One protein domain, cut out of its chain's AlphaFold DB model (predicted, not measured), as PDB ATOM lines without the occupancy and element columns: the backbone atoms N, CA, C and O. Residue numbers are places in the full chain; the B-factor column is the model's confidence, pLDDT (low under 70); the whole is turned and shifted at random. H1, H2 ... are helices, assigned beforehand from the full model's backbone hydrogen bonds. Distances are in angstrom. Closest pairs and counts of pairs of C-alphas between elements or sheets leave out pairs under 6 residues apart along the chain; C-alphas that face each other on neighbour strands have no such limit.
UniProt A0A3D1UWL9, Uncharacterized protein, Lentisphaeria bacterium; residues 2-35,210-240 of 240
ATOM      1  N   ILE A   2     -27.681 -38.780  13.139       85.19
ATOM      2  CA  ILE A   2     -28.689 -39.009  14.186       85.19
ATOM      3  C   ILE A   2     -28.536 -40.436  14.743       85.19
ATOM      4  O   ILE A   2     -28.378 -41.391  13.980       85.19
ATOM      5  N   THR A   3     -28.576 -40.601  16.066       88.62
ATOM      6  CA  THR A   3     -28.473 -41.921  16.714       88.62
ATOM      7  C   THR A   3     -29.808 -42.677  16.710       88.62
ATOM      8  O   THR A   3     -30.882 -42.095  16.561       88.62
ATOM      9  N   LYS A   4     -29.777 -43.999  16.939       88.12
ATOM     10  CA  LYS A   4     -31.004 -44.816  17.047       88.12
ATOM     11  C   LYS A   4     -31.939 -44.349  18.169       88.12
ATOM     12  O   LYS A   4     -33.153 -44.455  18.031       88.12
ATOM     13  N   GLU A   5     -31.391 -43.851  19.273       87.75
ATOM     14  CA  GLU A   5     -32.178 -43.328  20.397       87.75
ATOM     15  C   GLU A   5     -32.855 -42.004  20.040       87.75
ATOM     16  O   GLU A   5     -34.038 -41.822  20.318       87.75
ATOM     17  N   GLN A   6     -32.145 -41.123  19.332       88.69
ATOM     18  CA  GLN A   6     -32.706 -39.878  18.813       88.69
ATOM     19  C   GLN A   6     -33.811 -40.134  17.778       88.69
ATOM     20  O   GLN A   6     -34.833 -39.455  17.806       88.69
ATOM     21  N   LEU A   7     -33.669 -41.151  16.919       89.06
ATOM     22  CA  LEU A   7     -34.736 -41.565  15.996       89.06
ATOM     23  C   LEU A   7     -35.990 -42.050  16.736       89.06
ATOM     24  O   LEU A   7     -37.099 -41.676  16.364       89.06
ATOM     25  N   LYS A   8     -35.832 -42.842  17.807       89.56
ATOM     26  CA  LYS A   8     -36.967 -43.270  18.644       89.56
ATOM     27  C   LYS A   8     -37.660 -42.080  19.306       89.56
ATOM     28  O   LYS A   8     -38.886 -42.034  19.331       89.56
ATOM     29  N   PHE A   9     -36.887 -41.115  19.804       90.75
ATOM     30  CA  PHE A   9     -37.425 -39.878  20.367       90.75
ATOM     31  C   PHE A   9     -38.226 -39.078  19.330       90.75
ATOM     32  O   PHE A   9     -39.349 -38.674  19.607       90.75
ATOM     33  N   LEU A  10     -37.686 -38.894  18.121       90.62
ATOM     34  CA  LEU A  10     -38.364 -38.183  17.034       90.62
ATOM     35  C   LEU A  10     -39.671 -38.865  16.610       90.62
ATOM     36  O   LEU A  10     -40.679 -38.190  16.423       90.62
ATOM     37  N   ALA A  11     -39.677 -40.197  16.513       88.44
ATOM     38  CA  ALA A  11     -40.877 -40.967  16.184       88.44
ATOM     39  C   ALA A  11     -41.981 -40.833  17.251       88.44
ATOM     40  O   ALA A  11     -43.160 -40.848  16.920       88.44
ATOM     41  N   ALA A  12     -41.604 -40.669  18.523       90.12
ATOM     42  CA  ALA A  12     -42.530 -40.458  19.638       90.12
ATOM     43  C   ALA A  12     -42.886 -38.976  19.888       90.12
ATOM     44  O   ALA A  12     -43.758 -38.684  20.707       90.12
ATOM     45  N   SER A  13     -42.218 -38.030  19.221       93.00
ATOM     46  CA  SER A  13     -42.405 -36.595  19.441       93.00
ATOM     47  C   SER A  13     -43.576 -36.057  18.621       93.00
ATOM     48  O   SER A  13     -43.453 -35.860  17.413       93.00
ATOM     49  N   ALA A  14     -44.689 -35.741  19.289       92.44
ATOM     50  CA  ALA A  14     -45.856 -35.124  18.652       92.44
ATOM     51  C   ALA A  14     -45.518 -33.793  17.955       92.44
ATOM     52  O   ALA A  14     -46.033 -33.511  16.878       92.44
ATOM     53  N   GLU A  15     -44.610 -32.996  18.529       93.81
ATOM     54  CA  GLU A  15     -44.153 -31.744  17.912       93.81
ATOM     55  C   GLU A  15     -43.416 -31.982  16.590       93.81
ATOM     56  O   GLU A  15     -43.559 -31.198  15.654       93.81
ATOM     57  N   PHE A  16     -42.623 -33.054  16.506       92.81
ATOM     58  CA  PHE A  16     -41.898 -33.374  15.283       92.81
ATOM     59  C   PHE A  16     -42.823 -33.980  14.224       92.81
ATOM     60  O   PHE A  16     -42.713 -33.610  13.062       92.81
ATOM     61  N   GLN A  17     -43.770 -34.841  14.617       92.88
ATOM     62  CA  GLN A  17     -44.785 -35.359  13.689       92.88
ATOM     63  C   GLN A  17     -45.625 -34.223  13.098       92.88
ATOM     64  O   GLN A  17     -45.758 -34.137  11.883       92.88
ATOM     65  N   LYS A  18     -46.075 -33.284  13.937       93.25
ATOM     66  CA  LYS A  18     -46.798 -32.095  13.481       93.25
ATOM     67  C   LYS A  18     -45.971 -31.250  12.505       93.25
ATOM     68  O   LYS A  18     -46.497 -30.798  11.498       93.25
ATOM     69  N   LEU A  19     -44.673 -31.075  12.772       93.12
ATOM     70  CA  LEU A  19     -43.773 -30.369  11.856       93.12
ATOM     71  C   LEU A  19     -43.696 -31.050  10.484       93.12
ATOM     72  O   LEU A  19     -43.687 -30.348   9.484       93.12
ATOM     73  N   LEU A  20     -43.646 -32.385  10.428       90.69
ATOM     74  CA  LEU A  20     -43.635 -33.119   9.157       90.69
ATOM     75  C   LEU A  20     -44.982 -33.045   8.426       90.69
ATOM     76  O   LEU A  20     -44.999 -32.946   7.205       90.69
ATOM     77  N   GLU A  21     -46.096 -33.087   9.158       89.06
ATOM     78  CA  GLU A  21     -47.449 -32.978   8.593       89.06
ATOM     79  C   GLU A  21     -47.733 -31.590   7.999       89.06
ATOM     80  O   GLU A  21     -48.416 -31.478   6.981       89.06
ATOM     81  N   GLU A  22     -47.212 -30.532   8.625       92.25
ATOM     82  CA  GLU A  22     -47.394 -29.141   8.194       92.25
ATOM     83  C   GLU A  22     -46.357 -28.688   7.148       92.25
ATOM     84  O   GLU A  22     -46.477 -27.586   6.607       92.25
ATOM     85  N   ASP A  23     -45.353 -29.515   6.836       92.12
ATOM     86  CA  ASP A  23     -44.291 -29.165   5.892       92.12
ATOM     87  C   ASP A  23     -44.786 -29.197   4.433       92.12
ATOM     88  O   ASP A  23     -45.119 -30.244   3.866       92.12
ATOM     89  N   GLU A  24     -44.833 -28.017   3.806       87.56
ATOM     90  CA  GLU A  24     -45.335 -27.845   2.439       87.56
ATOM     91  C   GLU A  24     -44.482 -28.599   1.409       87.56
ATOM     92  O   GLU A  24     -45.040 -29.187   0.482       87.56
ATOM     93  N   HIS A  25     -43.162 -28.673   1.605       87.69
ATOM     94  CA  HIS A  25     -42.257 -29.337   0.671       87.69
ATOM     95  C   HIS A  25     -42.415 -30.863   0.710       87.69
ATOM     96  O   HIS A  25     -42.509 -31.505  -0.338       87.69
ATOM     97  N   ILE A  26     -42.525 -31.465   1.901       87.75
ATOM     98  CA  ILE A  26     -42.835 -32.899   2.036       87.75
ATOM     99  C   ILE A  26     -44.175 -33.213   1.376       87.75
ATOM    100  O   ILE A  26     -44.278 -34.185   0.624       87.75
ATOM    101  N   ARG A  27     -45.191 -32.377   1.608       86.81
ATOM    102  CA  ARG A  27     -46.514 -32.551   1.002       86.81
ATOM    103  C   ARG A  27     -46.459 -32.499  -0.528       86.81
ATOM    104  O   ARG A  27     -47.120 -33.305  -1.180       86.81
ATOM    105  N   GLU A  28     -45.673 -31.594  -1.106       84.44
ATOM    106  CA  GLU A  28     -45.461 -31.500  -2.559       84.44
ATOM    107  C   GLU A  28     -44.746 -32.731  -3.136       84.44
ATOM    108  O   GLU A  28     -45.143 -33.245  -4.188       84.44
ATOM    109  N   LEU A  29     -43.728 -33.247  -2.440       85.69
ATOM    110  CA  LEU A  29     -43.015 -34.459  -2.849       85.69
ATOM    111  C   LEU A  29     -43.904 -35.705  -2.763       85.69
ATOM    112  O   LEU A  29     -43.901 -36.527  -3.680       85.69
ATOM    113  N   GLU A  30     -44.701 -35.832  -1.701       85.50
ATOM    114  CA  GLU A  30     -45.701 -36.895  -1.552       85.50
ATOM    115  C   GLU A  30     -46.754 -36.827  -2.668       85.50
ATOM    116  O   GLU A  30     -47.040 -37.838  -3.312       85.50
ATOM    117  N   ALA A  31     -47.261 -35.631  -2.984       81.62
ATOM    118  CA  ALA A  31     -48.204 -35.404  -4.084       81.62
ATOM    119  C   ALA A  31     -47.596 -35.605  -5.489       81.62
ATOM    120  O   ALA A  31     -48.321 -35.615  -6.486       81.62
ATOM    121  N   SER A  32     -46.272 -35.742  -5.588       82.00
ATOM    122  CA  SER A  32     -45.562 -36.017  -6.841       82.00
ATOM    123  C   SER A  32     -45.353 -37.510  -7.102       82.00
ATOM    124  O   SER A  32     -44.927 -37.873  -8.202       82.00
ATOM    125  N   LYS A  33     -45.651 -38.380  -6.124       84.12
ATOM    126  CA  LYS A  33     -45.569 -39.837  -6.288       84.12
ATOM    127  C   LYS A  33     -46.562 -40.334  -7.333       84.12
ATOM    128  O   LYS A  33     -47.604 -39.727  -7.584       84.12
ATOM    129  N   TYR A  34     -46.236 -41.465  -7.946       81.25
ATOM    130  CA  TYR A  34     -47.049 -42.046  -8.998       81.25
ATOM    131  C   TYR A  34     -48.452 -42.399  -8.492       81.25
ATOM    132  O   TYR A  34     -48.644 -43.264  -7.636       81.25
ATOM    133  N   ASN A  35     -49.457 -41.767  -9.093       81.38
ATOM    134  CA  ASN A  35     -50.854 -41.982  -8.761       81.38
ATOM    135  C   ASN A  35     -51.630 -42.435 -10.003       81.38
ATOM    136  O   ASN A  35     -51.988 -41.641 -10.872       81.38
ATOM    137  N   ARG A 210     -40.196 -38.446 -12.432       83.88
ATOM    138  CA  ARG A 210     -39.438 -38.892 -11.262       83.88
ATOM    139  C   ARG A 210     -40.012 -40.233 -10.803       83.88
ATOM    140  O   ARG A 210     -41.221 -40.441 -10.861       83.88
ATOM    141  N   SER A 211     -39.149 -41.155 -10.401       85.25
ATOM    142  CA  SER A 211     -39.590 -42.433  -9.842       85.25
ATOM    143  C   SER A 211     -39.989 -42.278  -8.376       85.25
ATOM    144  O   SER A 211     -39.413 -41.460  -7.655       85.25
ATOM    145  N   ASP A 212     -40.909 -43.121  -7.907       86.19
ATOM    146  CA  ASP A 212     -41.284 -43.170  -6.489       86.19
ATOM    147  C   ASP A 212     -40.067 -43.419  -5.594       86.19
ATOM    148  O   ASP A 212     -39.966 -42.845  -4.517       86.19
ATOM    149  N   THR A 213     -39.101 -44.218  -6.053       88.06
ATOM    150  CA  THR A 213     -37.844 -44.453  -5.331       88.06
ATOM    151  C   THR A 213     -37.042 -43.166  -5.141       88.06
ATOM    152  O   THR A 213     -36.519 -42.922  -4.056       88.06
ATOM    153  N   GLU A 214     -36.944 -42.327  -6.175       86.00
ATOM    154  CA  GLU A 214     -36.250 -41.038  -6.086       86.00
ATOM    155  C   GLU A 214     -36.976 -40.073  -5.153       86.00
ATOM    156  O   GLU A 214     -36.325 -39.429  -4.335       86.00
ATOM    157  N   LEU A 215     -38.307 -40.006  -5.246       88.00
ATOM    158  CA  LEU A 215     -39.136 -39.164  -4.385       88.00
ATOM    159  C   LEU A 215     -39.063 -39.613  -2.923       88.00
ATOM    160  O   LEU A 215     -38.804 -38.799  -2.045       88.00
ATOM    161  N   CYS A 216     -39.200 -40.911  -2.647       89.12
ATOM    162  CA  CYS A 216     -39.064 -41.469  -1.301       89.12
ATOM    163  C   CYS A 216     -37.675 -41.212  -0.707       89.12
ATOM    164  O   CYS A 216     -37.568 -40.902   0.479       89.12
ATOM    165  N   ARG A 217     -36.610 -41.316  -1.514       91.44
ATOM    166  CA  ARG A 217     -35.253 -40.981  -1.067       91.44
ATOM    167  C   ARG A 217     -35.142 -39.501  -0.704       91.44
ATOM    168  O   ARG A 217     -34.587 -39.191   0.342       91.44
ATOM    169  N   GLU A 218     -35.685 -38.609  -1.523       90.94
ATOM    170  CA  GLU A 218     -35.649 -37.165  -1.268       90.94
ATOM    171  C   GLU A 218     -36.456 -36.770  -0.030       90.94
ATOM    172  O   GLU A 218     -35.942 -36.057   0.830       90.94
ATOM    173  N   ILE A 219     -37.669 -37.314   0.120       90.69
ATOM    174  CA  ILE A 219     -38.502 -37.139   1.317       90.69
ATOM    175  C   ILE A 219     -37.740 -37.612   2.554       90.69
ATOM    176  O   ILE A 219     -37.706 -36.907   3.562       90.69
ATOM    177  N   TYR A 220     -37.089 -38.775   2.484       92.06
ATOM    178  CA  TYR A 220     -36.280 -39.291   3.583       92.06
ATOM    179  C   TYR A 220     -35.104 -38.364   3.912       92.06
ATOM    180  O   TYR A 220     -34.929 -37.981   5.068       92.06
ATOM    181  N   GLU A 221     -34.308 -37.967   2.918       92.44
ATOM    182  CA  GLU A 221     -33.159 -37.078   3.106       92.44
ATOM    183  C   GLU A 221     -33.577 -35.718   3.681       92.44
ATOM    184  O   GLU A 221     -32.915 -35.193   4.580       92.44
ATOM    185  N   TYR A 222     -34.692 -35.157   3.212       93.25
ATOM    186  CA  TYR A 222     -35.244 -33.907   3.725       93.25
ATOM    187  C   TYR A 222     -35.793 -34.059   5.149       93.25
ATOM    188  O   TYR A 222     -35.452 -33.265   6.026       93.25
ATOM    189  N   THR A 223     -36.524 -35.141   5.428       92.38
ATOM    190  CA  THR A 223     -36.992 -35.490   6.780       92.38
ATOM    191  C   THR A 223     -35.820 -35.617   7.752       92.38
ATOM    192  O   THR A 223     -35.895 -35.123   8.876       92.38
ATOM    193  N   MET A 224     -34.702 -36.223   7.332       93.12
ATOM    194  CA  MET A 224     -33.488 -36.300   8.150       93.12
ATOM    195  C   MET A 224     -32.883 -34.914   8.406       93.12
ATOM    196  O   MET A 224     -32.495 -34.631   9.537       93.12
ATOM    197  N   LYS A 225     -32.858 -34.011   7.417       92.50
ATOM    198  CA  LYS A 225     -32.409 -32.618   7.625       92.50
ATOM    199  C   LYS A 225     -33.293 -31.873   8.631       92.50
ATOM    200  O   LYS A 225     -32.766 -31.206   9.524       92.50
ATOM    201  N   LEU A 226     -34.617 -32.010   8.528       93.19
ATOM    202  CA  LEU A 226     -35.564 -31.434   9.487       93.19
ATOM    203  C   LEU A 226     -35.372 -32.022  10.889       93.19
ATOM    204  O   LEU A 226     -35.344 -31.281  11.871       93.19
ATOM    205  N   ALA A 227     -35.172 -33.337  10.981       92.19
ATOM    206  CA  ALA A 227     -34.887 -34.037  12.225       92.19
ATOM    207  C   ALA A 227     -33.607 -33.521  12.900       92.19
ATOM    208  O   ALA A 227     -33.615 -33.229  14.098       92.19
ATOM    209  N   GLU A 228     -32.516 -33.345  12.149       92.62
ATOM    210  CA  GLU A 228     -31.277 -32.766  12.678       92.62
ATOM    211  C   GLU A 228     -31.491 -31.338  13.192       92.62
ATOM    212  O   GLU A 228     -31.026 -30.992  14.282       92.62
ATOM    213  N   ALA A 229     -32.215 -30.508  12.437       91.56
ATOM    214  CA  ALA A 229     -32.531 -29.141  12.836       91.56
ATOM    215  C   ALA A 229     -33.393 -29.101  14.110       91.56
ATOM    216  O   ALA A 229     -33.115 -28.314  15.019       91.56
ATOM    217  N   PHE A 230     -34.399 -29.970  14.208       93.00
ATOM    218  CA  PHE A 230     -35.269 -30.096  15.375       93.00
ATOM    219  C   PHE A 230     -34.490 -30.538  16.622       93.00
ATOM    220  O   PHE A 230     -34.583 -29.898  17.671       93.00
ATOM    221  N   LEU A 231     -33.658 -31.578  16.505       92.19
ATOM    222  CA  LEU A 231     -32.823 -32.078  17.602       92.19
ATOM    223  C   LEU A 231     -31.851 -31.011  18.115       92.19
ATOM    224  O   LEU A 231     -31.744 -30.822  19.328       92.19
ATOM    225  N   ARG A 232     -31.198 -30.265  17.213       90.81
ATOM    226  CA  ARG A 232     -30.320 -29.145  17.595       90.81
ATOM    227  C   ARG A 232     -31.078 -28.062  18.362       90.81
ATOM    228  O   ARG A 232     -30.577 -27.586  19.375       90.81
ATOM    229  N   ARG A 233     -32.296 -27.705  17.933       90.25
ATOM    230  CA  ARG A 233     -33.156 -26.743  18.656       90.25
ATOM    231  C   ARG A 233     -33.546 -27.237  20.050       90.25
ATOM    232  O   ARG A 233     -33.674 -26.428  20.961       90.25
ATOM    233  N   LYS A 234     -33.703 -28.551  20.229       88.56
ATOM    234  CA  LYS A 234     -33.978 -29.191  21.526       88.56
ATOM    235  C   LYS A 234     -32.715 -29.443  22.371       88.56
ATOM    236  O   LYS A 234     -32.817 -30.040  23.435       88.56
ATOM    237  N   GLY A 235     -31.541 -28.983  21.925       86.06
ATOM    238  CA  GLY A 235     -30.284 -29.075  22.674       86.06
ATOM    239  C   GLY A 235     -29.559 -30.419  22.559       86.06
ATOM    240  O   GLY A 235     -28.587 -30.650  23.276       86.06
ATOM    241  N   TYR A 236     -29.989 -31.309  21.662       85.31
ATOM    242  CA  TYR A 236     -29.285 -32.565  21.417       85.31
ATOM    243  C   TYR A 236     -28.047 -32.340  20.543       85.31
ATOM    244  O   TYR A 236     -28.088 -31.629  19.535       85.31
ATOM    245  N   ALA A 237     -26.948 -33.011  20.890       80.69
ATOM    246  CA  ALA A 237     -25.768 -33.063  20.040       80.69
ATOM    247  C   ALA A 237     -26.070 -33.880  18.774       80.69
ATOM    248  O   ALA A 237     -26.480 -35.042  18.844       80.69
ATOM    249  N   VAL A 238     -25.840 -33.271  17.612       75.94
ATOM    250  CA  VAL A 238     -25.906 -33.936  16.307       75.94
ATOM    251  C   VAL A 238     -24.526 -33.798  15.678       75.94
ATOM    252  O   VAL A 238     -24.145 -32.705  15.255       75.94
ATOM    253  N   VAL A 239     -23.755 -34.887  15.676       64.75
ATOM    254  CA  VAL A 239     -22.414 -34.933  15.069       64.75
ATOM    255  C   VAL A 239     -22.561 -34.691  13.565       64.75
ATOM    256  O   VAL A 239     -23.501 -35.233  12.985       64.75
ATOM    257  N   LYS A 240     -21.697 -33.875  12.951       54.78
ATOM    258  CA  LYS A 240     -21.656 -33.730  11.484       54.78
ATOM    259  C   LYS A 240     -21.306 -35.069  10.844       54.78
ATOM    260  O   LYS A 240     -20.291 -35.655  11.273       54.78
TER     261      LYS A 240
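What this domain is: This is residues 2 to 35 and 210 to 240 of the 240 residues of an uncharacterized protein of Lentisphaeria bacterium (UniProt A0A3D1UWL9). One long helix, H4, makes most of the length of this domain, and three short helices, H1, H2 and H3, follow one another along it as a broken path. H1 crosses H4 toward the last part of H4, the path then turns a corner into H2, and H2 and H3 run beside H4 in the opposite direction, H2 by its later part and H3 by its earlier part; the packing is thin, with few contacts between most of the helices, and residues 234 to 240 fold back from the end of H4. The printed part has 65 residues with four named helices in the order H1, H2, H3, H4 and no named strand, and its class is all helix. It is only just compact, close to loose, with a radius of gyration of the C-alphas of 12.8 A, and its outline is elongated, with spans of 39, 23 and 16 A.

Where its parts are: The printed part begins at Ile 2. H1 is residues 4 to 12, from C-alpha 4 at (-31.004, -44.816, 17.047) to C-alpha 12, 12.6 A away. After Ser 13, H2 is residues 14 to 21, 10.4 A from first to last C-alpha. After Glu 22 and Asp 23, H3 is residues 24 to 30, beginning with C-alpha 24 at (-45.335, -27.845, 2.439) and 9.9 A long. Residues 31 to 35 follow, and the printed part then resumes at Arg 210 after the cut. H4 is residues 212 to 233, the longest helix with 22 residues and 31.1 A, and it ends with C-alpha 233 at (-33.156, -26.743, 18.656). Residues 234 to 240 come after it.

How they stand to each other: H1 and H2 only just touch, with 3 pairs of C-alphas within 8 A, and they touch only at the corner by their tight link. Their closest C-alphas, those of Leu 10 and Phe 16, are 6.2 A apart, and their lines stand about perpendicular, at 81 degrees. H1 and H4 are close but not clearly touching, with the closest C-alphas, those of Leu 10 and Ala 227, 7.2 A apart; they stand about perpendicular, at 86 degrees. H2 and H4 only just touch, with 3 pairs of C-alphas within 8 A, and H4 does so with residues 223 to 230 alone. The closest C-alphas of the two are those of Phe 16 and Phe 230, 7.4 A apart. H2 and H4 run opposite ways at a steep tilt of 37 degrees, only just past shallow. The link from H2 to H3 is tight too. H2 and H3 are close but not clearly touching, with the closest C-alphas, those of Leu 20 and Ile 26, 7.2 A apart; they run the same way at a steep tilt of 68 degrees, only just short of about perpendicular. H3 and H4 touch with 7 pairs of C-alphas within 8 A, the closest being those of Ile 26 and Ile 219 at 6.1 A. H4 touches H3 with residues 215 to 223 alone. H3 and H4 run opposite ways at a shallow tilt of 31 degrees. H1 and H3 are apart. In H1, H2, H3 and H4 every O i to N i+4 pair is within hydrogen-bond range.

The domain as a whole: The two C-alphas farthest apart in the domain are those of Asn 35 and Gly 235, at 39.7 A. The first and last printed C-alphas, those of Ile 2 and Lys 240, are 9.2 A apart, and Lys 240 is the chain's last residue. Residues 36 to 209 are not printed, and the gap from C-alpha 35 to C-alpha 210 across this cut is 12.1 A. The link from H3 to H4 runs across the cut. Of the links that are printed whole, H1 to H2 and H2 to H3, neither is long. The mean pLDDT of the printed part of this model is 87.9, and residues 239 to 240 are under 70.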